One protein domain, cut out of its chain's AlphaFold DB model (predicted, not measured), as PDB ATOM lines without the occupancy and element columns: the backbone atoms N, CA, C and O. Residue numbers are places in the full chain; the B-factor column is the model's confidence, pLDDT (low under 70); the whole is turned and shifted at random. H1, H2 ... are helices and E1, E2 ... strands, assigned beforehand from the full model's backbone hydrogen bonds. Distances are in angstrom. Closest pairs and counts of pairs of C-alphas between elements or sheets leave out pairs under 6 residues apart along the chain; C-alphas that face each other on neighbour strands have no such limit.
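What this domain is: This is residues 284 to 295, 312 to 325 and 349 to 495 of the 946 residues of the protein "Peptidase_S15 domain-containing protein" of Perkinsus olseni (UniProt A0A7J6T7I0). Picture a twisted wall of four strands, E2 to E5, with H2 and H3 packed over one face and the other face bare of named helices. Past the last residues of the strands lies a helical hairpin, H4 and H5; E1 and H1 lie beyond the edge strand E2, and H7 runs away from the other edge, E5. The 173 printed residues hold seven named helices and five named strands, in the order E1 H1 E2 H2 E3 H3 E4 H4 H5 H6 E5 H7. The sheet order is E2 E3 E4 E5, all parallel, and the class is mixed, helices and strands. The whole is compact, with a radius of gyration of the C-alphas of 16.8 A and spans of 53 by 42 by 29 A.

How they stand to each other: Begin with the sheet of E2, residues 312 to 316, E3, 387 to 394, E4, 415 to 423, and E5, 466 to 470; it is twisted, its C-alphas up to 4.1 A off the best plane. Look for N 314 and O 390 at 2.8 A between E2 and E3, N 391 and O 419 at 3.0 A between E3 and E4, and N 467 and O 420 at 2.8 A between E4 and E5. E4 bends by 55 degrees at residue 418. H2, residues 360 to 379, is over E3 at a height over the sheet of 9.3 A. On the same face H3, residues 397 to 407, has a height over the sheet of 7.6 A and is over E3 and, only just, E4, with 3 of its C-alphas. Residues 360 to 368 of H2 touch H3, closest at the C-alphas of Tyr 364 and Thr 400, 6.0 A, at a steep tilt of 61 degrees, the same way. H7, residues 483 to 494, joins H2 and H3 in two layers, helices on one face of a sheet. H6, residues 455 to 459, only grazes the sheet; it touches H3, with the C-alphas of Cys 402 and Phe 458 closest at 4.9 A, and H7, with those of Val 455 and Val 487 closest at 5.6 A. H4, residues 429 to 437, and H5, 439 to 448, form a helical hairpin, closest at the C-alphas of Glu 430 and Ala 442, 4.4 A; their tilt of 37 degrees, opposite ways, is only just steep. E3, H3, E4 is a strand-helix-strand unit, two parallel neighbour strands with a helix between, and its crossover is right-handed; E4, H4 H5 H6, E5 is another. E1, residues 284 to 288, pairs with no named strand but is near E2, and H1, residues 291 to 294, touches no helix. In H2 to H7 every O i to N i+4 pair is within hydrogen-bond range; H1 is too short for such a pair.

Where its parts are: Find C-alpha 284 at (445.996, 406.639, 886.862), where E1 begins. H2 runs 29.2 A from C-alpha 360 at (460.691, 410.653, 877.169); E3 spans 22.5 A and E4 22.8 A. H7 spans 16.5 A, H3 15.4 A and H5 14.5 A; H7 ends at C-alpha 494, (463.832, 419.447, 852.220).

The domain as a whole: The farthest C-alphas, of His 383 and Trp 440, are 54.5 A apart. Residues 296 to 311 and 326 to 348 are not printed; the gaps are 17.0 A from C-alpha 295 to C-alpha 312 and 16.5 A from C-alpha 325 to C-alpha 349. Of the links printed whole, the one from E5 to H7, residues 471 to 482, is long. The mean pLDDT of the printed part is 91.5; look for values under 70 at residues 383 to 385.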
ATOM      1  N   ASP A 284     447.249 406.120 886.337       98.06
ATOM      2  CA  ASP A 284     445.996 406.639 886.862       98.06
ATOM      3  C   ASP A 284     445.374 407.649 885.889       98.06
ATOM      4  O   ASP A 284     446.080 408.459 885.279       98.06
ATOM      5  N   GLY A 285     444.049 407.610 885.756       97.69
ATOM      6  CA  GLY A 285     443.318 408.545 884.913       97.69
ATOM      7  C   GLY A 285     441.820 408.581 885.179       97.69
ATOM      8  O   GLY A 285     441.277 407.825 885.992       97.69
ATOM      9  N   VAL A 286     441.141 409.479 884.471       97.25
ATOM     10  CA  VAL A 286     439.685 409.600 884.448       97.25
ATOM     11  C   VAL A 286     439.184 409.790 883.022       97.25
ATOM     12  O   VAL A 286     439.832 410.405 882.178       97.25
ATOM     13  N   TYR A 287     437.998 409.265 882.753       97.12
ATOM     14  CA  TYR A 287     437.250 409.559 881.544       97.12
ATOM     15  C   TYR A 287     436.117 410.533 881.856       97.12
ATOM     16  O   TYR A 287     435.275 410.242 882.701       97.12
ATOM     17  N   VAL A 288     436.083 411.659 881.156       96.44
ATOM     18  CA  VAL A 288     435.031 412.668 881.242       96.44
ATOM     19  C   VAL A 288     434.080 412.490 880.050       96.44
ATOM     20  O   VAL A 288     434.506 412.701 878.915       96.44
ATOM     21  N   PRO A 289     432.823 412.063 880.251       94.31
ATOM     22  CA  PRO A 289     431.851 411.904 879.163       94.31
ATOM     23  C   PRO A 289     431.433 413.260 878.576       94.31
ATOM     24  O   PRO A 289     431.425 414.239 879.315       94.31
ATOM     25  N   SER A 290     431.036 413.335 877.298       93.81
ATOM     26  CA  SER A 290     430.532 414.583 876.693       93.81
ATOM     27  C   SER A 290     429.271 415.088 877.401       93.81
ATOM     28  O   SER A 290     428.535 414.304 878.009       93.81
ATOM     29  N   TYR A 291     428.937 416.376 877.261       92.44
ATOM     30  CA  TYR A 291     427.696 416.913 877.842       92.44
ATOM     31  C   TYR A 291     426.442 416.165 877.368       92.44
ATOM     32  O   TYR A 291     425.489 415.993 878.129       92.44
ATOM     33  N   ARG A 292     426.456 415.653 876.126       88.62
ATOM     34  CA  ARG A 292     425.362 414.832 875.603       88.62
ATOM     35  C   ARG A 292     425.180 413.569 876.439       88.62
ATOM     36  O   ARG A 292     424.056 413.281 876.832       88.62
ATOM     37  N   GLN A 293     426.251 412.837 876.743       84.38
ATOM     38  CA  GLN A 293     426.144 411.618 877.547       84.38
ATOM     39  C   GLN A 293     425.907 411.909 879.030       84.38
ATOM     40  O   GLN A 293     425.185 411.150 879.670       84.38
ATOM     41  N   GLN A 294     426.440 413.008 879.568       87.00
ATOM     42  CA  GLN A 294     426.141 413.443 880.940       87.00
ATOM     43  C   GLN A 294     424.639 413.681 881.157       87.00
ATOM     44  O   GLN A 294     424.127 413.446 882.247       87.00
ATOM     45  N   SER A 295     423.921 414.118 880.114       85.06
ATOM     46  CA  SER A 295     422.470 414.335 880.166       85.06
ATOM     47  C   SER A 295     421.627 413.057 880.052       85.06
ATOM     48  O   SER A 295     420.419 413.098 880.301       85.06
ATOM     49  N   VAL A 312     436.412 410.345 871.374       95.31
ATOM     50  CA  VAL A 312     437.188 410.698 872.569       95.31
ATOM     51  C   VAL A 312     438.419 411.520 872.229       95.31
ATOM     52  O   VAL A 312     439.024 411.327 871.180       95.31
ATOM     53  N   ILE A 313     438.804 412.413 873.131       97.56
ATOM     54  CA  ILE A 313     440.099 413.085 873.126       97.56
ATOM     55  C   ILE A 313     441.002 412.399 874.134       97.56
ATOM     56  O   ILE A 313     440.657 412.315 875.308       97.56
ATOM     57  N   VAL A 314     442.168 411.933 873.705       98.19
ATOM     58  CA  VAL A 314     443.245 411.562 874.625       98.19
ATOM     59  C   VAL A 314     444.074 412.809 874.904       98.19
ATOM     60  O   VAL A 314     444.745 413.334 874.014       98.19
ATOM     61  N   TRP A 315     444.001 413.289 876.142       98.12
ATOM     62  CA  TRP A 315     444.671 414.506 876.582       98.12
ATOM     63  C   TRP A 315     446.036 414.190 877.195       98.12
ATOM     64  O   TRP A 315     446.143 413.395 878.132       98.12
ATOM     65  N   CYS A 316     447.088 414.810 876.669       98.12
ATOM     66  CA  CYS A 316     448.466 414.649 877.118       98.12
ATOM     67  C   CYS A 316     448.919 415.935 877.830       98.12
ATOM     68  O   CYS A 316     449.069 416.984 877.200       98.12
ATOM     69  N   ASN A 317     449.119 415.842 879.148       95.69
ATOM     70  CA  ASN A 317     449.367 416.988 880.026       95.69
ATOM     71  C   ASN A 317     450.700 417.718 879.756       95.69
ATOM     72  O   ASN A 317     451.681 417.109 879.332       95.69
ATOM     73  N   PRO A 318     450.802 419.011 880.106       95.06
ATOM     74  CA  PRO A 318     452.094 419.685 880.210       95.06
ATOM     75  C   PRO A 318     452.918 419.161 881.410       95.06
ATOM     76  O   PRO A 318     452.410 418.485 882.305       95.06
ATOM     77  N   ASN A 319     454.217 419.476 881.456       87.38
ATOM     78  CA  ASN A 319     455.205 418.834 882.342       87.38
ATOM     79  C   ASN A 319     455.063 419.108 883.848       87.38
ATOM     80  O   ASN A 319     455.692 418.426 884.663       87.38
ATOM     81  N   ALA A 320     454.246 420.083 884.222       88.38
ATOM     82  CA  ALA A 320     454.041 420.505 885.601       88.38
ATOM     83  C   ALA A 320     452.583 420.386 886.066       88.38
ATOM     84  O   ALA A 320     452.272 420.803 887.183       88.38
ATOM     85  N   ALA A 321     451.709 419.819 885.233       92.88
ATOM     86  CA  ALA A 321     450.296 419.673 885.539       92.88
ATOM     87  C   ALA A 321     449.942 418.235 885.917       92.88
ATOM     88  O   ALA A 321     450.496 417.267 885.392       92.88
ATOM     89  N   TYR A 322     448.969 418.133 886.812       97.50
ATOM     90  CA  TYR A 322     448.253 416.910 887.131       97.50
ATOM     91  C   TYR A 322     446.897 416.985 886.441       97.50
ATOM     92  O   TYR A 322     446.283 418.056 886.450       97.50
ATOM     93  N   TYR A 323     446.412 415.890 885.855       97.62
ATOM     94  CA  TYR A 323     445.117 415.940 885.166       97.62
ATOM     95  C   TYR A 323     443.978 416.345 886.112       97.62
ATOM     96  O   TYR A 323     442.980 416.918 885.685       97.62
ATOM     97  N   GLU A 324     444.133 416.067 887.407       98.00
ATOM     98  CA  GLU A 324     443.193 416.414 888.462       98.00
ATOM     99  C   GLU A 324     442.948 417.930 888.528       98.00
ATOM    100  O   GLU A 324     441.851 418.362 888.865       98.00
ATOM    101  N   CYS A 325     443.937 418.746 888.141       96.38
ATOM    102  CA  CYS A 325     443.823 420.205 888.105       96.38
ATOM    103  C   CYS A 325     442.884 420.714 886.996       96.38
ATOM    104  O   CYS A 325     442.431 421.853 887.070       96.38
ATOM    105  N   ARG A 349     453.653 408.416 884.289       96.75
ATOM    106  CA  ARG A 349     454.236 407.659 885.403       96.75
ATOM    107  C   ARG A 349     455.028 408.563 886.360       96.75
ATOM    108  O   ARG A 349     455.837 409.382 885.937       96.75
ATOM    109  N   GLY A 350     454.787 408.411 887.658       96.31
ATOM    110  CA  GLY A 350     455.347 409.266 888.706       96.31
ATOM    111  C   GLY A 350     454.501 410.502 889.033       96.31
ATOM    112  O   GLY A 350     454.692 411.074 890.102       96.31
ATOM    113  N   PHE A 351     453.564 410.903 888.168       97.81
ATOM    114  CA  PHE A 351     452.652 412.020 888.419       97.81
ATOM    115  C   PHE A 351     451.422 411.527 889.180       97.81
ATOM    116  O   PHE A 351     450.902 410.449 888.894       97.81
ATOM    117  N   GLY A 352     450.934 412.334 890.124       96.31
ATOM    118  CA  GLY A 352     449.755 412.016 890.924       96.31
ATOM    119  C   GLY A 352     449.870 410.633 891.556       96.31
ATOM    120  O   GLY A 352     450.800 410.372 892.330       96.31
ATOM    121  N   ASP A 353     448.938 409.751 891.205       96.94
ATOM    122  CA  ASP A 353     448.934 408.367 891.673       96.94
ATOM    123  C   ASP A 353     449.567 407.364 890.702       96.94
ATOM    124  O   ASP A 353     449.833 406.228 891.117       96.94
ATOM    125  N   SER A 354     449.918 407.779 889.480       98.12
ATOM    126  CA  SER A 354     450.663 406.953 888.527       98.12
ATOM    127  C   SER A 354     452.059 406.612 889.068       98.12
ATOM    128  O   SER A 354     452.774 407.469 889.587       98.12
ATOM    129  N   LYS A 355     452.503 405.355 888.943       97.62
ATOM    130  CA  LYS A 355     453.773 404.874 889.536       97.62
ATOM    131  C   LYS A 355     454.887 404.745 888.502       97.62
ATOM    132  O   LYS A 355     454.635 404.330 887.385       97.62
ATOM    133  N   GLY A 356     456.133 405.010 888.887       96.38
ATOM    134  CA  GLY A 356     457.314 404.822 888.032       96.38
ATOM    135  C   GLY A 356     458.100 406.112 887.802       96.38
ATOM    136  O   GLY A 356     457.816 407.133 888.417       96.38
ATOM    137  N   LEU A 357     459.118 406.047 886.939       94.88
ATOM    138  CA  LEU A 357     459.985 407.185 886.614       94.88
ATOM    139  C   LEU A 357     459.633 407.757 885.239       94.88
ATOM    140  O   LEU A 357     459.774 407.050 884.240       94.88
ATOM    141  N   CYS A 358     459.232 409.026 885.191       95.31
ATOM    142  CA  CYS A 358     458.943 409.718 883.937       95.31
ATOM    143  C   CYS A 358     460.230 409.994 883.148       95.31
ATOM    144  O   CYS A 358     461.186 410.569 883.662       95.31
ATOM    145  N   THR A 359     460.250 409.577 881.889       94.94
ATOM    146  CA  THR A 359     461.299 409.782 880.885       94.94
ATOM    147  C   THR A 359     460.628 409.957 879.516       94.94
ATOM    148  O   THR A 359     459.512 409.469 879.339       94.94
ATOM    149  N   PRO A 360     461.280 410.558 878.507       93.50
ATOM    150  CA  PRO A 360     460.691 410.653 877.169       93.50
ATOM    151  C   PRO A 360     460.264 409.287 876.606       93.50
ATOM    152  O   PRO A 360     459.129 409.117 876.180       93.50
ATOM    153  N   GLY A 361     461.121 408.268 876.738       95.69
ATOM    154  CA  GLY A 361     460.800 406.909 876.294       95.69
ATOM    155  C   GLY A 361     459.613 406.282 877.031       95.69
ATOM    156  O   GLY A 361     458.846 405.531 876.434       95.69
ATOM    157  N   SER A 362     459.417 406.600 878.315       96.31
ATOM    158  CA  SER A 362     458.239 406.111 879.026       96.31
ATOM    159  C   SER A 362     456.947 406.789 878.593       96.31
ATOM    160  O   SER A 362     455.927 406.107 878.576       96.31
ATOM    161  N   LEU A 363     456.984 408.076 878.218       96.81
ATOM    162  CA  LEU A 363     455.803 408.782 877.705       96.81
ATOM    163  C   LEU A 363     455.217 408.050 876.497       96.81
ATOM    164  O   LEU A 363     454.008 407.845 876.437       96.81
ATOM    165  N   TYR A 364     456.079 407.594 875.584       97.62
ATOM    166  CA  TYR A 364     455.686 406.787 874.431       97.62
ATOM    167  C   TYR A 364     454.957 405.517 874.870       97.62
ATOM    168  O   TYR A 364     453.793 405.322 874.527       97.62
ATOM    169  N   THR A 365     455.593 404.704 875.721       97.81
ATOM    170  CA  THR A 365     455.000 403.436 876.176       97.81
ATOM    171  C   THR A 365     453.706 403.621 876.969       97.81
ATOM    172  O   THR A 365     452.781 402.828 876.818       97.81
ATOM    173  N   ASP A 366     453.624 404.667 877.795       98.12
ATOM    174  CA  ASP A 366     452.446 404.949 878.612       98.12
ATOM    175  C   ASP A 366     451.272 405.366 877.732       98.12
ATOM    176  O   ASP A 366     450.170 404.837 877.850       98.12
ATOM    177  N   SER A 367     451.528 406.261 876.781       97.81
ATOM    178  CA  SER A 367     450.510 406.750 875.861       97.81
ATOM    179  C   SER A 367     449.970 405.677 874.926       97.81
ATOM    180  O   SER A 367     448.769 405.629 874.662       97.81
ATOM    181  N   GLU A 368     450.826 404.761 874.473       97.62
ATOM    182  CA  GLU A 368     450.389 403.607 873.701       97.62
ATOM    183  C   GLU A 368     449.483 402.695 874.530       97.62
ATOM    184  O   GLU A 368     448.489 402.203 873.997       97.62
ATOM    185  N   ALA A 369     449.771 402.507 875.824       97.81
ATOM    186  CA  ALA A 369     448.909 401.744 876.723       97.81
ATOM    187  C   ALA A 369     447.540 402.421 876.918       97.81
ATOM    188  O   ALA A 369     446.517 401.730 876.919       97.81
ATOM    189  N   ILE A 370     447.497 403.758 877.008       97.81
ATOM    190  CA  ILE A 370     446.236 404.517 877.010       97.81
ATOM    191  C   ILE A 370     445.462 404.280 875.708       97.81
ATOM    192  O   ILE A 370     444.291 403.911 875.756       97.81
ATOM    193  N   MET A 371     446.105 404.417 874.545       96.38
ATOM    194  CA  MET A 371     445.454 404.212 873.243       96.38
ATOM    195  C   MET A 371     444.943 402.780 873.051       96.38
ATOM    196  O   MET A 371     443.839 402.576 872.549       96.38
ATOM    197  N   GLN A 372     445.705 401.779 873.494       94.88
ATOM    198  CA  GLN A 372     445.275 400.378 873.478       94.88
ATOM    199  C   GLN A 372     444.062 400.151 874.381       94.88
ATOM    200  O   GLN A 372     443.130 399.442 873.996       94.88
ATOM    201  N   TRP A 373     444.037 400.771 875.563       94.75
ATOM    202  CA  TRP A 373     442.868 400.728 876.433       94.75
ATOM    203  C   TRP A 373     441.661 401.411 875.785       94.75
ATOM    204  O   TRP A 373     440.581 400.824 875.792       94.75
ATOM    205  N   VAL A 374     441.834 402.580 875.160       93.31
ATOM    206  CA  VAL A 374     440.772 403.281 874.417       93.31
ATOM    207  C   VAL A 374     440.197 402.393 873.309       93.31
ATOM    208  O   VAL A 374     438.980 402.203 873.249       93.31
ATOM    209  N   ALA A 375     441.054 401.769 872.496       90.88
ATOM    210  CA  ALA A 375     440.639 400.815 871.466       90.88
ATOM    211  C   ALA A 375     439.858 399.629 872.060       90.88
ATOM    212  O   ALA A 375     438.806 399.242 871.548       90.88
ATOM    213  N   ALA A 376     440.334 399.074 873.179       89.62
ATOM    214  CA  ALA A 376     439.677 397.962 873.858       89.62
ATOM    215  C   ALA A 376     438.304 398.347 874.435       89.62
ATOM    216  O   ALA A 376     437.395 397.517 874.447       89.62
ATOM    217  N   GLN A 377     438.121 399.587 874.902       87.75
ATOM    218  CA  GLN A 377     436.805 400.076 875.328       87.75
ATOM    219  C   GLN A 377     435.860 400.255 874.135       87.75
ATOM    220  O   GLN A 377     434.691 399.878 874.241       87.75
ATOM    221  N   GLY A 378     436.355 400.751 872.999       83.31
ATOM    222  CA  GLY A 378     435.583 400.820 871.754       83.31
ATOM    223  C   GLY A 378     435.090 399.442 871.303       83.31
ATOM    224  O   GLY A 378     433.901 399.257 871.056       83.31
ATOM    225  N   ALA A 379     435.972 398.439 871.314       84.00
ATOM    226  CA  ALA A 379     435.648 397.067 870.913       84.00
ATOM    227  C   ALA A 379     434.552 396.400 871.772       84.00
ATOM    228  O   ALA A 379     433.804 395.557 871.276       84.00
ATOM    229  N   LYS A 380     434.406 396.783 873.049       84.38
ATOM    230  CA  LYS A 380     433.365 396.242 873.949       84.38
ATOM    231  C   LYS A 380     431.935 396.629 873.558       84.38
ATOM    232  O   LYS A 380     430.999 396.039 874.096       84.38
ATOM    233  N   ARG A 381     431.754 397.601 872.660       76.06
ATOM    234  CA  ARG A 381     430.431 398.068 872.214       76.06
ATOM    235  C   ARG A 381     429.776 397.204 871.144       76.06
ATOM    236  O   ARG A 381     428.599 397.398 870.862       76.06
ATOM    237  N   GLY A 382     430.506 396.243 870.587       70.00
ATOM    238  CA  GLY A 382     430.006 395.333 869.563       70.00
ATOM    239  C   GLY A 382     430.834 395.375 868.283       70.00
ATOM    240  O   GLY A 382     431.676 396.248 868.072       70.00
ATOM    241  N   HIS A 383     430.605 394.385 867.423       54.75
ATOM    242  CA  HIS A 383     431.294 394.267 866.143       54.75
ATOM    243  C   HIS A 383     430.901 395.431 865.219       54.75
ATOM    244  O   HIS A 383     429.747 395.536 864.818       54.75
ATOM    245  N   GLY A 384     431.866 396.297 864.892       63.62
ATOM    246  CA  GLY A 384     431.727 397.354 863.881       63.62
ATOM    247  C   GLY A 384     431.856 398.793 864.391       63.62
ATOM    248  O   GLY A 384     432.042 399.695 863.579       63.62
ATOM    249  N   SER A 385     431.819 399.048 865.705       65.56
ATOM    250  CA  SER A 385     432.002 400.411 866.225       65.56
ATOM    251  C   SER A 385     433.481 400.797 866.252       65.56
ATOM    252  O   SER A 385     434.234 400.351 867.120       65.56
ATOM    253  N   VAL A 386     433.897 401.637 865.305       73.19
ATOM    254  CA  VAL A 386     435.232 402.239 865.293       73.19
ATOM    255  C   VAL A 386     435.287 403.351 866.335       73.19
ATOM    256  O   VAL A 386     434.488 404.287 866.302       73.19
ATOM    257  N   GLN A 387     436.240 403.251 867.259       82.75
ATOM    258  CA  GLN A 387     436.527 404.327 868.191       82.75
ATOM    259  C   GLN A 387     437.228 405.456 867.441       82.75
ATOM    260  O   GLN A 387     438.349 405.277 866.962       82.75
ATOM    261  N   ARG A 388     436.572 406.609 867.346       90.00
ATOM    262  CA  ARG A 388     437.158 407.833 866.814       90.00
ATOM    263  C   ARG A 388     437.898 408.563 867.922       90.00
ATOM    264  O   ARG A 388     437.346 408.793 869.005       90.00
ATOM    265  N   VAL A 389     439.162 408.876 867.672       94.94
ATOM    266  CA  VAL A 389     440.068 409.434 868.676       94.94
ATOM    267  C   VAL A 389     440.718 410.697 868.140       94.94
ATOM    268  O   VAL A 389     441.338 410.660 867.087       94.94
ATOM    269  N   GLY A 390     440.617 411.803 868.868       96.56
ATOM    270  CA  GLY A 390     441.546 412.922 868.733       96.56
ATOM    271  C   GLY A 390     442.636 412.811 869.796       96.56
ATOM    272  O   GLY A 390     442.385 412.315 870.896       96.56
ATOM    273  N   VAL A 391     443.847 413.270 869.503       98.06
ATOM    274  CA  VAL A 391     444.922 413.365 870.504       98.06
ATOM    275  C   VAL A 391     445.328 414.823 870.635       98.06
ATOM    276  O   VAL A 391     445.636 415.463 869.636       98.06
ATOM    277  N   HIS A 392     445.347 415.347 871.856       98.00
ATOM    278  CA  HIS A 392     445.813 416.702 872.143       98.00
ATOM    279  C   HIS A 392     446.994 416.624 873.103       98.00
ATOM    280  O   HIS A 392     446.879 416.016 874.166       98.00
ATOM    281  N   GLY A 393     448.114 417.259 872.762       97.62
ATOM    282  CA  GLY A 393     449.254 417.395 873.664       97.62
ATOM    283  C   GLY A 393     449.747 418.825 873.784       97.62
ATOM    284  O   GLY A 393     450.141 419.411 872.781       97.62
ATOM    285  N   ARG A 394     449.786 419.340 875.019       95.38
ATOM    286  CA  ARG A 394     450.289 420.684 875.334       95.38
ATOM    287  C   ARG A 394     451.704 420.639 875.906       95.38
ATOM    288  O   ARG A 394     451.977 419.833 876.796       95.38
ATOM    289  N   SER A 395     452.597 421.527 875.462       95.50
ATOM    290  CA  SER A 395     453.989 421.595 875.943       95.50
ATOM    291  C   SER A 395     454.672 420.218 875.850       95.50
ATOM    292  O   SER A 395     454.699 419.632 874.768       95.50
ATOM    293  N   VAL A 396     455.180 419.635 876.946       96.12
ATOM    294  CA  VAL A 396     455.764 418.276 876.931       96.12
ATOM    295  C   VAL A 396     454.791 417.205 876.436       96.12
ATOM    296  O   VAL A 396     455.227 416.213 875.857       96.12
ATOM    297  N   GLY A 397     453.482 417.412 876.601       97.69
ATOM    298  CA  GLY A 397     452.462 416.510 876.085       97.69
ATOM    299  C   GLY A 397     452.454 416.419 874.565       97.69
ATOM    300  O   GLY A 397     452.022 415.403 874.026       97.69
ATOM    301  N   GLY A 398     453.021 417.411 873.869       97.50
ATOM    302  CA  GLY A 398     453.278 417.342 872.433       97.50
ATOM    303  C   GLY A 398     454.206 416.188 872.039       97.50
ATOM    304  O   GLY A 398     453.991 415.597 870.987       97.50
ATOM    305  N   VAL A 399     455.147 415.781 872.907       97.69
ATOM    306  CA  VAL A 399     455.987 414.578 872.701       97.69
ATOM    307  C   VAL A 399     455.117 413.338 872.585       97.69
ATOM    308  O   VAL A 399     455.278 412.512 871.694       97.69
ATOM    309  N   THR A 400     454.142 413.223 873.477       97.94
ATOM    310  CA  THR A 400     453.198 412.118 873.455       97.94
ATOM    311  C   THR A 400     452.262 412.185 872.251       97.94
ATOM    312  O   THR A 400     452.047 411.176 871.584       97.94
ATOM    313  N   ALA A 401     451.714 413.365 871.964       98.12
ATOM    314  CA  ALA A 401     450.752 413.542 870.886       98.12
ATOM    315  C   ALA A 401     451.362 413.283 869.501       98.12
ATOM    316  O   ALA A 401     450.750 412.582 868.696       98.12
ATOM    317  N   CYS A 402     452.578 413.775 869.243       97.94
ATOM    318  CA  CYS A 402     453.288 413.532 867.986       97.94
ATOM    319  C   CYS A 402     453.615 412.043 867.807       97.94
ATOM    320  O   CYS A 402     453.376 411.489 866.732       97.94
ATOM    321  N   HIS A 403     454.078 411.376 868.869       97.94
ATOM    322  CA  HIS A 403     454.349 409.938 868.852       97.94
ATOM    323  C   HIS A 403     453.094 409.122 868.553       97.94
ATOM    324  O   HIS A 403     453.099 408.272 867.662       97.94
ATOM    325  N   LEU A 404     451.994 409.396 869.262       97.81
ATOM    326  CA  LEU A 404     450.717 408.724 869.022       97.81
ATOM    327  C   LEU A 404     450.215 408.970 867.600       97.81
ATOM    328  O   LEU A 404     449.795 408.020 866.941       97.81
ATOM    329  N   GLY A 405     450.332 410.208 867.120       96.56
ATOM    330  CA  GLY A 405     450.052 410.576 865.739       96.56
ATOM    331  C   GLY A 405     450.780 409.692 864.745       96.56
ATOM    332  O   GLY A 405     450.157 409.091 863.884       96.56
ATOM    333  N   LYS A 406     452.093 409.540 864.914       95.94
ATOM    334  CA  LYS A 406     452.932 408.702 864.054       95.94
ATOM    335  C   LYS A 406     452.569 407.217 864.138       95.94
ATOM    336  O   LYS A 406     452.517 406.521 863.128       95.94
ATOM    337  N   VAL A 407     452.371 406.696 865.348       96.25
ATOM    338  CA  VAL A 407     452.157 405.258 865.593       96.25
ATOM    339  C   VAL A 407     450.772 404.787 865.139       96.25
ATOM    340  O   VAL A 407     450.617 403.624 864.738       96.25
ATOM    341  N   TYR A 408     449.778 405.670 865.213       95.06
ATOM    342  CA  TYR A 408     448.383 405.413 864.852       95.06
ATOM    343  C   TYR A 408     447.943 406.161 863.588       95.06
ATOM    344  O   TYR A 408     446.751 406.202 863.305       95.06
ATOM    345  N   ASP A 409     448.902 406.687 862.818       91.81
ATOM    346  CA  ASP A 409     448.657 407.384 861.552       91.81
ATOM    347  C   ASP A 409     447.859 406.511 860.578       91.81
ATOM    348  O   ASP A 409     446.922 406.957 859.925       91.81
ATOM    349  N   ARG A 410     448.195 405.215 860.552       87.06
ATOM    350  CA  ARG A 410     447.443 404.206 859.810       87.06
ATOM    351  C   ARG A 410     446.301 403.644 860.659       87.06
ATOM    352  O   ARG A 410     446.547 403.267 861.812       87.06
ATOM    353  N   PRO A 411     445.098 403.466 860.077       79.00
ATOM    354  CA  PRO A 411     443.962 402.869 860.769       79.00
ATOM    355  C   PRO A 411     444.309 401.516 861.394       79.00
ATOM    356  O   PRO A 411     444.963 400.671 860.773       79.00
ATOM    357  N   ARG A 412     443.838 401.287 862.624       84.56
ATOM    358  CA  ARG A 412     443.938 399.986 863.298       84.56
ATOM    359  C   ARG A 412     442.542 399.406 863.520       84.56
ATOM    360  O   ARG A 412     441.586 400.161 863.688       84.56
ATOM    361  N   PRO A 413     442.390 398.072 863.565       80.94
ATOM    362  CA  PRO A 413     441.099 397.466 863.872       80.94
ATOM    363  C   PRO A 413     440.522 398.021 865.183       80.94
ATOM    364  O   PRO A 413     441.152 397.924 866.235       80.94
ATOM    365  N   GLY A 414     439.332 398.620 865.105       81.19
ATOM    366  CA  GLY A 414     438.618 399.180 866.256       81.19
ATOM    367  C   GLY A 414     439.042 400.586 866.698       81.19
ATOM    368  O   GLY A 414     438.410 401.122 867.606       81.19
ATOM    369  N   LEU A 415     440.045 401.208 866.068       89.69
ATOM    370  CA  LEU A 415     440.480 402.570 866.394       89.69
ATOM    371  C   LEU A 415     440.879 403.351 865.137       89.69
ATOM    372  O   LEU A 415     441.759 402.931 864.382       89.69
ATOM    373  N   LYS A 416     440.273 404.526 864.967       90.25
ATOM    374  CA  LYS A 416     440.633 405.511 863.948       90.25
ATOM    375  C   LYS A 416     441.062 406.799 864.638       90.25
ATOM    376  O   LYS A 416     440.329 407.338 865.469       90.25
ATOM    377  N   LEU A 417     442.263 407.255 864.312       93.44
ATOM    378  CA  LEU A 417     442.759 408.546 864.755       93.44
ATOM    379  C   LEU A 417     442.206 409.619 863.804       93.44
ATOM    380  O   LEU A 417     442.464 409.578 862.607       93.44
ATOM    381  N   ASP A 418     441.392 410.529 864.333       91.62
ATOM    382  CA  ASP A 418     440.721 411.586 863.571       91.62
ATOM    383  C   ASP A 418     441.643 412.797 863.363       91.62
ATOM    384  O   ASP A 418     441.646 413.397 862.294       91.62
ATOM    385  N   PHE A 419     442.393 413.194 864.398       93.88
ATOM    386  CA  PHE A 419     443.337 414.311 864.330       93.88
ATOM    387  C   PHE A 419     444.332 414.318 865.500       93.88
ATOM    388  O   PHE A 419     444.096 413.722 866.555       93.88
ATOM    389  N   VAL A 420     445.425 415.065 865.328       96.25
ATOM    390  CA  VAL A 420     446.438 415.346 866.357       96.25
ATOM    391  C   VAL A 420     446.579 416.852 866.551       96.25
ATOM    392  O   VAL A 420     446.743 417.578 865.578       96.25
ATOM    393  N   VAL A 421     446.559 417.325 867.796       95.94
ATOM    394  CA  VAL A 421     446.852 418.718 868.163       95.94
ATOM    395  C   VAL A 421     448.157 418.765 868.950       95.94
ATOM    396  O   VAL A 421     448.267 418.163 870.019       95.94
ATOM    397  N   ALA A 422     449.140 419.481 868.415       96.62
ATOM    398  CA  ALA A 422     450.386 419.822 869.083       96.62
ATOM    399  C   ALA A 422     450.298 421.279 869.570       96.62
ATOM    400  O   ALA A 422     450.533 422.201 868.790       96.62
ATOM    401  N   ASP A 423     449.931 421.477 870.842       94.75
ATOM    402  CA  ASP A 423     449.698 422.801 871.431       94.75
ATOM    403  C   ASP A 423     450.924 423.357 872.153       94.75
ATOM    404  O   ASP A 423     451.393 422.759 873.127       94.75
ATOM    405  N   ARG A 424     451.442 424.505 871.684       93.25
ATOM    406  CA  ARG A 424     452.552 425.255 872.306       93.25
ATOM    407  C   ARG A 424     453.666 424.318 872.772       93.25
ATOM    408  O   ARG A 424     454.062 424.280 873.935       93.25
ATOM    409  N   THR A 425     454.090 423.438 871.867       96.31
ATOM    410  CA  THR A 425     455.103 422.419 872.145       96.31
ATOM    411  C   THR A 425     456.431 422.777 871.498       96.31
ATOM    412  O   THR A 425     456.523 423.624 870.611       96.31
ATOM    413  N   PHE A 426     457.487 422.124 871.959       96.81
ATOM    414  CA  PHE A 426     458.845 422.376 871.516       96.81
ATOM    415  C   PHE A 426     459.254 421.481 870.347       96.81
ATOM    416  O   PHE A 426     458.758 420.367 870.189       96.81
ATOM    417  N   ARG A 427     460.238 421.924 869.560       96.69
ATOM    418  CA  ARG A 427     460.915 421.104 868.549       96.69
ATOM    419  C   ARG A 427     461.798 420.041 869.192       96.69
ATOM    420  O   ARG A 427     461.736 418.882 868.799       96.69
ATOM    421  N   THR A 428     462.602 420.440 870.180       97.00
ATOM    422  CA  THR A 428     463.456 419.558 870.979       97.00
ATOM    423  C   THR A 428     463.561 420.063 872.409       97.00
ATOM    424  O   THR A 428     463.521 421.270 872.679       97.00
ATOM    425  N   LEU A 429     463.727 419.131 873.341       95.00
ATOM    426  CA  LEU A 429     463.866 419.469 874.752       95.00
ATOM    427  C   LEU A 429     465.163 420.253 875.017       95.00
ATOM    428  O   LEU A 429     465.199 421.158 875.846       95.00
ATOM    429  N   GLU A 430     466.226 419.957 874.268       94.75
ATOM    430  CA  GLU A 430     467.497 420.668 874.356       94.75
ATOM    431  C   GLU A 430     467.431 422.092 873.815       94.75
ATOM    432  O   GLU A 430     468.163 422.943 874.316       94.75
ATOM    433  N   ALA A 431     466.617 422.354 872.785       93.25
ATOM    434  CA  ALA A 431     466.375 423.721 872.334       93.25
ATOM    435  C   ALA A 431     465.669 424.497 873.447       93.25
ATOM    436  O   ALA A 431     466.211 425.490 873.906       93.25
ATOM    437  N   THR A 432     464.585 423.945 873.996       94.56
ATOM    438  CA  THR A 432     463.845 424.550 875.119       94.56
ATOM    439  C   THR A 432     464.753 424.879 876.297       94.56
ATOM    440  O   THR A 432     464.773 426.012 876.767       94.56
ATOM    441  N   ALA A 433     465.569 423.923 876.747       91.44
ATOM    442  CA  ALA A 433     466.497 424.147 877.853       91.44
ATOM    443  C   ALA A 433     467.587 425.175 877.523       91.44
ATOM    444  O   ALA A 433     468.021 425.911 878.408       91.44
ATOM    445  N   ARG A 434     468.047 425.233 876.264       89.31
ATOM    446  CA  ARG A 434     469.010 426.249 875.823       89.31
ATOM    447  C   ARG A 434     468.408 427.644 875.909       89.31
ATOM    448  O   ARG A 434     469.093 428.523 876.415       89.31
ATOM    449  N   SER A 435     467.183 427.813 875.430       86.75
ATOM    450  CA  SER A 435     466.522 429.113 875.316       86.75
ATOM    451  C   SER A 435     466.038 429.641 876.662       86.75
ATOM    452  O   SER A 435     466.109 430.832 876.913       86.75
ATOM    453  N   THR A 436     465.601 428.754 877.559       86.25
ATOM    454  CA  THR A 436     465.048 429.143 878.871       86.25
ATOM    455  C   THR A 436     466.093 429.239 879.982       86.25
ATOM    456  O   THR A 436     465.980 430.076 880.871       86.25
ATOM    457  N   VAL A 437     467.104 428.363 879.975       85.31
ATOM    458  CA  VAL A 437     468.065 428.221 881.088       85.31
ATOM    459  C   VAL A 437     469.520 428.413 880.636       85.31
ATOM    460  O   VAL A 437     470.410 428.696 881.443       85.31
ATOM    461  N   GLY A 438     469.790 428.255 879.341       82.44
ATOM    462  CA  GLY A 438     471.104 428.445 878.744       82.44
ATOM    463  C   GLY A 438     471.770 427.156 878.257       82.44
ATOM    464  O   GLY A 438     471.345 426.021 878.481       82.44
ATOM    465  N   HIS A 439     472.905 427.331 877.579       82.44
ATOM    466  CA  HIS A 439     473.634 426.260 876.892       82.44
ATOM    467  C   HIS A 439     474.034 425.073 877.785       82.44
ATOM    468  O   HIS A 439     474.166 423.948 877.294       82.44
ATOM    469  N   TRP A 440     474.263 425.311 879.077       82.31
ATOM    470  CA  TRP A 440     474.657 424.273 880.027       82.31
ATOM    471  C   TRP A 440     473.512 423.291 880.317       82.31
ATOM    472  O   TRP A 440     473.773 422.098 880.458       82.31
ATOM    473  N   ALA A 441     472.257 423.756 880.339       85.75
ATOM    474  CA  ALA A 441     471.092 422.913 880.595       85.75
ATOM    475  C   ALA A 441     470.845 421.961 879.417       85.75
ATOM    476  O   ALA A 441     470.687 420.755 879.604       85.75
ATOM    477  N   ALA A 442     470.961 422.471 878.188       87.62
ATOM    478  CA  ALA A 442     470.945 421.645 876.983       87.62
ATOM    479  C   ALA A 442     472.060 420.581 876.984       87.62
ATOM    480  O   ALA A 442     471.840 419.439 876.583       87.62
ATOM    481  N   LEU A 443     473.265 420.929 877.455       85.06
ATOM    482  CA  LEU A 443     474.355 419.962 877.614       85.06
ATOM    483  C   LEU A 443     474.033 418.915 878.689       85.06
ATOM    484  O   LEU A 443     474.278 417.732 878.463       85.06
ATOM    485  N   ALA A 444     473.468 419.321 879.828       86.25
ATOM    486  CA  ALA A 444     473.068 418.405 880.894       86.25
ATOM    487  C   ALA A 444     472.026 417.386 880.401       86.25
ATOM    488  O   ALA A 444     472.172 416.191 880.654       86.25
ATOM    489  N   LEU A 445     471.037 417.820 879.617       92.00
ATOM    490  CA  LEU A 445     470.064 416.926 878.977       92.00
ATOM    491  C   LEU A 445     470.729 415.913 878.039       92.00
ATOM    492  O   LEU A 445     470.503 414.707 878.162       92.00
ATOM    493  N   ARG A 446     471.651 416.372 877.183       91.19
ATOM    494  CA  ARG A 446     472.426 415.484 876.296       91.19
ATOM    495  C   ARG A 446     473.252 414.460 877.072       91.19
ATOM    496  O   ARG A 446     473.244 413.283 876.731       91.19
ATOM    497  N   LEU A 447     473.946 414.888 878.128       89.00
ATOM    498  CA  LEU A 447     474.790 414.013 878.954       89.00
ATOM    499  C   LEU A 447     473.982 412.994 879.768       89.00
ATOM    500  O   LEU A 447     474.491 411.929 880.120       89.00
ATOM    501  N   THR A 448     472.732 413.315 880.091       91.31
ATOM    502  CA  THR A 448     471.840 412.444 880.869       91.31
ATOM    503  C   THR A 448     471.001 411.515 879.992       91.31
ATOM    504  O   THR A 448     470.374 410.588 880.518       91.31
ATOM    505  N   GLY A 449     471.025 411.721 878.669       91.75
ATOM    506  CA  GLY A 449     470.219 410.984 877.696       91.75
ATOM    507  C   GLY A 449     468.733 411.343 877.750       91.75
ATOM    508  O   GLY A 449     467.900 410.562 877.299       91.75
ATOM    509  N   ILE A 450     468.390 412.490 878.341       93.25
ATOM    510  CA  ILE A 450     467.019 412.994 878.404       93.25
ATOM    511  C   ILE A 450     466.830 413.887 877.182       93.25
ATOM    512  O   ILE A 450     467.077 415.088 877.231       93.25
ATOM    513  N   ALA A 451     466.440 413.273 876.074       92.62
ATOM    514  CA  ALA A 451     466.188 413.955 874.815       92.62
ATOM    515  C   ALA A 451     464.786 413.606 874.319       92.62
ATOM    516  O   ALA A 451     464.328 412.473 874.471       92.62
ATOM    517  N   ALA A 452     464.120 414.590 873.731       94.81
ATOM    518  CA  ALA A 452     462.848 414.425 873.045       94.81
ATOM    519  C   ALA A 452     462.854 415.349 871.828       94.81
ATOM    520  O   ALA A 452     463.338 416.480 871.927       94.81
ATOM    521  N   SER A 453     462.349 414.861 870.697       95.44
ATOM    522  CA  SER A 453     462.283 415.604 869.441       95.44
ATOM    523  C   SER A 453     460.934 415.366 868.786       95.44
ATOM    524  O   SER A 453     460.600 414.231 868.462       95.44
ATOM    525  N   ASN A 454     460.190 416.443 868.562       97.06
ATOM    526  CA  ASN A 454     458.827 416.370 868.048       97.06
ATOM    527  C   ASN A 454     458.763 416.595 866.535       97.06
ATOM    528  O   ASN A 454     457.789 416.200 865.911       97.06
ATOM    529  N   VAL A 455     459.795 417.195 865.923       96.25
ATOM    530  CA  VAL A 455     459.774 417.592 864.500       96.25
ATOM    531  C   VAL A 455     459.558 416.392 863.583       96.25
ATOM    532  O   VAL A 455     458.617 416.378 862.797       96.25
ATOM    533  N   GLU A 456     460.407 415.372 863.698       95.06
ATOM    534  CA  GLU A 456     460.337 414.190 862.832       95.06
ATOM    535  C   GLU A 456     459.090 413.352 863.118       95.06
ATOM    536  O   GLU A 456     458.469 412.832 862.195       95.06
ATOM    537  N   GLU A 457     458.687 413.244 864.387       95.44
ATOM    538  CA  GLU A 457     457.459 412.538 864.750       95.44
ATOM    539  C   GLU A 457     456.234 413.228 864.153       95.44
ATOM    540  O   GLU A 457     455.461 412.579 863.455       95.44
ATOM    541  N   PHE A 458     456.120 414.546 864.322       95.44
ATOM    542  CA  PHE A 458     455.032 415.339 863.766       95.44
ATOM    543  C   PHE A 458     455.005 415.286 862.234       95.44
ATOM    544  O   PHE A 458     453.946 415.100 861.637       95.44
ATOM    545  N   LEU A 459     456.156 415.417 861.566       93.19
ATOM    546  CA  LEU A 459     456.245 415.364 860.103       93.19
ATOM    547  C   LEU A 459     455.932 413.978 859.528       93.19
ATOM    548  O   LEU A 459     455.381 413.906 858.432       93.19
ATOM    549  N   SER A 460     456.217 412.909 860.277       93.81
ATOM    550  CA  SER A 460     455.942 411.526 859.867       93.81
ATOM    551  C   SER A 460     454.466 411.110 859.917       93.81
ATOM    552  O   SER A 460     454.140 410.002 859.512       93.81
ATOM    553  N   ILE A 461     453.582 411.984 860.405       93.12
ATOM    554  CA  ILE A 461     452.127 411.798 860.353       93.12
ATOM    555  C   ILE A 461     451.652 412.168 858.942       93.12
ATOM    556  O   ILE A 461     451.731 413.342 858.559       93.12
ATOM    557  N   HIS A 462     451.198 411.192 858.165       88.62
ATOM    558  CA  HIS A 462     450.886 411.340 856.749       88.62
ATOM    559  C   HIS A 462     449.413 411.224 856.408       88.62
ATOM    560  O   HIS A 462     449.029 411.893 855.458       88.62
ATOM    561  N   ASP A 463     448.623 410.437 857.134       86.25
ATOM    562  CA  ASP A 463     447.207 410.192 856.832       86.25
ATOM    563  C   ASP A 463     446.262 410.824 857.874       86.25
ATOM    564  O   ASP A 463     445.112 411.135 857.575       86.25
ATOM    565  N   THR A 464     446.744 411.090 859.093       89.88
ATOM    566  CA  THR A 464     445.966 411.756 860.150       89.88
ATOM    567  C   THR A 464     446.134 413.285 860.157       89.88
ATOM    568  O   THR A 464     447.242 413.772 860.418       89.88
ATOM    569  N   PRO A 465     445.058 414.081 859.992       88.50
ATOM    570  CA  PRO A 465     445.115 415.537 860.105       88.50
ATOM    571  C   PRO A 465     445.844 416.028 861.366       88.50
ATOM    572  O   PRO A 465     445.610 415.531 862.469       88.50
ATOM    573  N   LYS A 466     446.709 417.039 861.226       89.94
ATOM    574  CA  LYS A 466     447.510 417.558 862.342       89.94
ATOM    575  C   LYS A 466     447.445 419.074 862.457       89.94
ATOM    576  O   LYS A 466     447.600 419.809 861.490       89.94
ATOM    577  N   ILE A 467     447.223 419.541 863.673       89.69
ATOM    578  CA  ILE A 467     447.054 420.947 864.014       89.69
ATOM    579  C   ILE A 467     448.215 421.330 864.922       89.69
ATOM    580  O   ILE A 467     448.513 420.630 865.890       89.69
ATOM    581  N   LEU A 468     448.876 422.430 864.592       89.56
ATOM    582  CA  LEU A 468     449.973 422.992 865.354       89.56
ATOM    583  C   LEU A 468     449.537 424.356 865.881       89.56
ATOM    584  O   LEU A 468     449.222 425.252 865.105       89.56
ATOM    585  N   THR A 469     449.529 424.539 867.191       89.19
ATOM    586  CA  THR A 469     449.228 425.847 867.783       89.19
ATOM    587  C   THR A 469     450.471 426.370 868.479       89.19
ATOM    588  O   THR A 469     451.246 425.603 869.059       89.19
ATOM    589  N   CYS A 470     450.702 427.675 868.399       86.62
ATOM    590  CA  CYS A 470     451.795 428.294 869.130       86.62
ATOM    591  C   CYS A 470     451.541 429.764 869.419       86.62
ATOM    592  O   CYS A 470     450.842 430.458 868.682       86.62
ATOM    593  N   ASP A 471     452.201 430.206 870.479       84.12
ATOM    594  CA  ASP A 471     452.297 431.594 870.878       84.12
ATOM    595  C   ASP A 471     453.696 432.109 870.497       84.12
ATOM    596  O   ASP A 471     454.690 431.581 870.998       84.12
ATOM    597  N   PRO A 472     453.833 433.098 869.596       79.06
ATOM    598  CA  PRO A 472     455.128 433.714 869.296       79.06
ATOM    599  C   PRO A 472     455.756 434.430 870.495       79.06
ATOM    600  O   PRO A 472     456.956 434.702 870.481       79.06
ATOM    601  N   ARG A 473     454.950 434.741 871.515       82.12
ATOM    602  CA  ARG A 473     455.361 435.357 872.778       82.12
ATOM    603  C   ARG A 473     455.352 434.361 873.937       82.12
ATOM    604  O   ARG A 473     455.378 434.776 875.095       82.12
ATOM    605  N   ASP A 474     455.357 433.059 873.639       86.62
ATOM    606  CA  ASP A 474     455.448 432.010 874.653       86.62
ATOM    607  C   ASP A 474     456.746 432.173 875.459       86.62
ATOM    608  O   ASP A 474     457.860 431.973 874.965       86.62
ATOM    609  N   THR A 475     456.604 432.534 876.730       85.62
ATOM    610  CA  THR A 475     457.739 432.686 877.648       85.62
ATOM    611  C   THR A 475     458.220 431.348 878.217       85.62
ATOM    612  O   THR A 475     459.308 431.274 878.795       85.62
ATOM    613  N   ILE A 476     457.433 430.279 878.061       88.88
ATOM    614  CA  ILE A 476     457.728 428.932 878.558       88.88
ATOM    615  C   ILE A 476     458.429 428.097 877.486       88.88
ATOM    616  O   ILE A 476     459.432 427.439 877.781       88.88
ATOM    617  N   ILE A 477     457.920 428.115 876.253       93.25
ATOM    618  CA  ILE A 477     458.514 427.489 875.068       93.25
ATOM    619  C   ILE A 477     458.880 428.589 874.065       93.25
ATOM    620  O   ILE A 477     458.119 428.836 873.130       93.25
ATOM    621  N   PRO A 478     460.064 429.214 874.217       90.44
ATOM    622  CA  PRO A 478     460.478 430.321 873.368       90.44
ATOM    623  C   PRO A 478     460.412 429.983 871.882       90.44
ATOM    624  O   PRO A 478     460.536 428.822 871.475       90.44
ATOM    625  N   GLU A 479     460.277 431.013 871.057       87.25
ATOM    626  CA  GLU A 479     460.073 430.875 869.616       87.25
ATOM    627  C   GLU A 479     461.141 430.010 868.919       87.25
ATOM    628  O   GLU A 479     460.826 429.190 868.052       87.25
ATOM    629  N   ASP A 480     462.406 430.129 869.320       87.62
ATOM    630  CA  ASP A 480     463.508 429.330 868.775       87.62
ATOM    631  C   ASP A 480     463.468 427.865 869.252       87.62
ATOM    632  O   ASP A 480     464.065 426.977 868.646       87.62
ATOM    633  N   ALA A 481     462.759 427.562 870.335       93.69
ATOM    634  CA  ALA A 481     462.513 426.214 870.822       93.69
ATOM    635  C   ALA A 481     461.192 425.628 870.315       93.69
ATOM    636  O   ALA A 481     460.995 424.419 870.442       93.69
ATOM    637  N   ASN A 482     460.318 426.436 869.718       94.00
ATOM    638  CA  ASN A 482     458.979 426.047 869.298       94.00
ATOM    639  C   ASN A 482     458.984 424.988 868.176       94.00
ATOM    640  O   ASN A 482     459.834 424.993 867.274       94.00
ATOM    641  N   LEU A 483     458.018 424.063 868.210       95.31
ATOM    642  CA  LEU A 483     457.827 423.051 867.169       95.31
ATOM    643  C   LEU A 483     457.566 423.680 865.796       95.31
ATOM    644  O   LEU A 483     458.091 423.170 864.808       95.31
ATOM    645  N   ARG A 484     456.852 424.808 865.722       91.81
ATOM    646  CA  ARG A 484     456.620 425.564 864.480       91.81
ATOM    647  C   ARG A 484     457.912 425.918 863.768       91.81
ATOM    648  O   ARG A 484     458.040 425.673 862.568       91.81
ATOM    649  N   THR A 485     458.866 426.458 864.510       91.25
ATOM    650  CA  THR A 485     460.181 426.836 863.994       91.25
ATOM    651  C   THR A 485     460.950 425.607 863.526       91.25
ATOM    652  O   THR A 485     461.499 425.593 862.426       91.25
ATOM    653  N   GLY A 486     460.927 424.525 864.313       93.69
ATOM    654  CA  GLY A 486     461.565 423.260 863.937       93.69
ATOM    655  C   GLY A 486     460.977 422.619 862.675       93.69
ATOM    656  O   GLY A 486     461.727 422.163 861.814       93.69
ATOM    657  N   VAL A 487     459.649 422.615 862.550       92.50
ATOM    658  CA  VAL A 487     458.926 422.111 861.375       92.50
ATOM    659  C   VAL A 487     459.258 422.959 860.152       92.50
ATOM    660  O   VAL A 487     459.646 422.398 859.131       92.50
ATOM    661  N   ALA A 488     459.193 424.291 860.262       89.19
ATOM    662  CA  ALA A 488     459.518 425.187 859.155       89.19
ATOM    663  C   ALA A 488     460.941 424.972 858.634       89.19
ATOM    664  O   ALA A 488     461.130 424.704 857.448       89.19
ATOM    665  N   ALA A 489     461.924 424.988 859.538       89.69
ATOM    666  CA  ALA A 489     463.324 424.771 859.192       89.69
ATOM    667  C   ALA A 489     463.538 423.416 858.498       89.69
ATOM    668  O   ALA A 489     464.259 423.322 857.503       89.69
ATOM    669  N   ARG A 490     462.883 422.351 858.984       92.31
ATOM    670  CA  ARG A 490     463.008 421.012 858.394       92.31
ATOM    671  C   ARG A 490     462.420 420.942 856.985       92.31
ATOM    672  O   ARG A 490     463.059 420.366 856.107       92.31
ATOM    673  N   LEU A 491     461.255 421.549 856.771       87.19
ATOM    674  CA  LEU A 491     460.578 421.579 855.473       87.19
ATOM    675  C   LEU A 491     461.355 422.391 854.446       87.19
ATOM    676  O   LEU A 491     461.536 421.940 853.319       87.19
ATOM    677  N   VAL A 492     461.872 423.558 854.837       85.50
ATOM    678  CA  VAL A 492     462.725 424.370 853.960       85.50
ATOM    679  C   VAL A 492     464.028 423.639 853.641       85.50
ATOM    680  O   VAL A 492     464.503 423.689 852.506       85.50
ATOM    681  N   ALA A 493     464.582 422.892 854.600       87.12
ATOM    682  CA  ALA A 493     465.749 422.048 854.365       87.12
ATOM    683  C   ALA A 493     465.485 420.893 853.378       87.12
ATOM    684  O   ALA A 493     466.438 420.446 852.738       87.12
ATOM    685  N   ASP A 494     464.236 420.447 853.220       84.81
ATOM    686  CA  ASP A 494     463.832 419.447 852.220       84.81
ATOM    687  C   ASP A 494     463.532 420.053 850.840       84.81
ATOM    688  O   ASP A 494     463.539 419.336 849.839       84.81
ATOM    689  N   LEU A 495     463.321 421.372 850.744       80.69
ATOM    690  CA  LEU A 495     463.104 422.026 849.455       80.69
ATOM    691  C   LEU A 495     464.382 422.023 848.600       80.69
ATOM    692  O   LEU A 495     465.487 422.184 849.136       80.69
TER     693      LEU A 495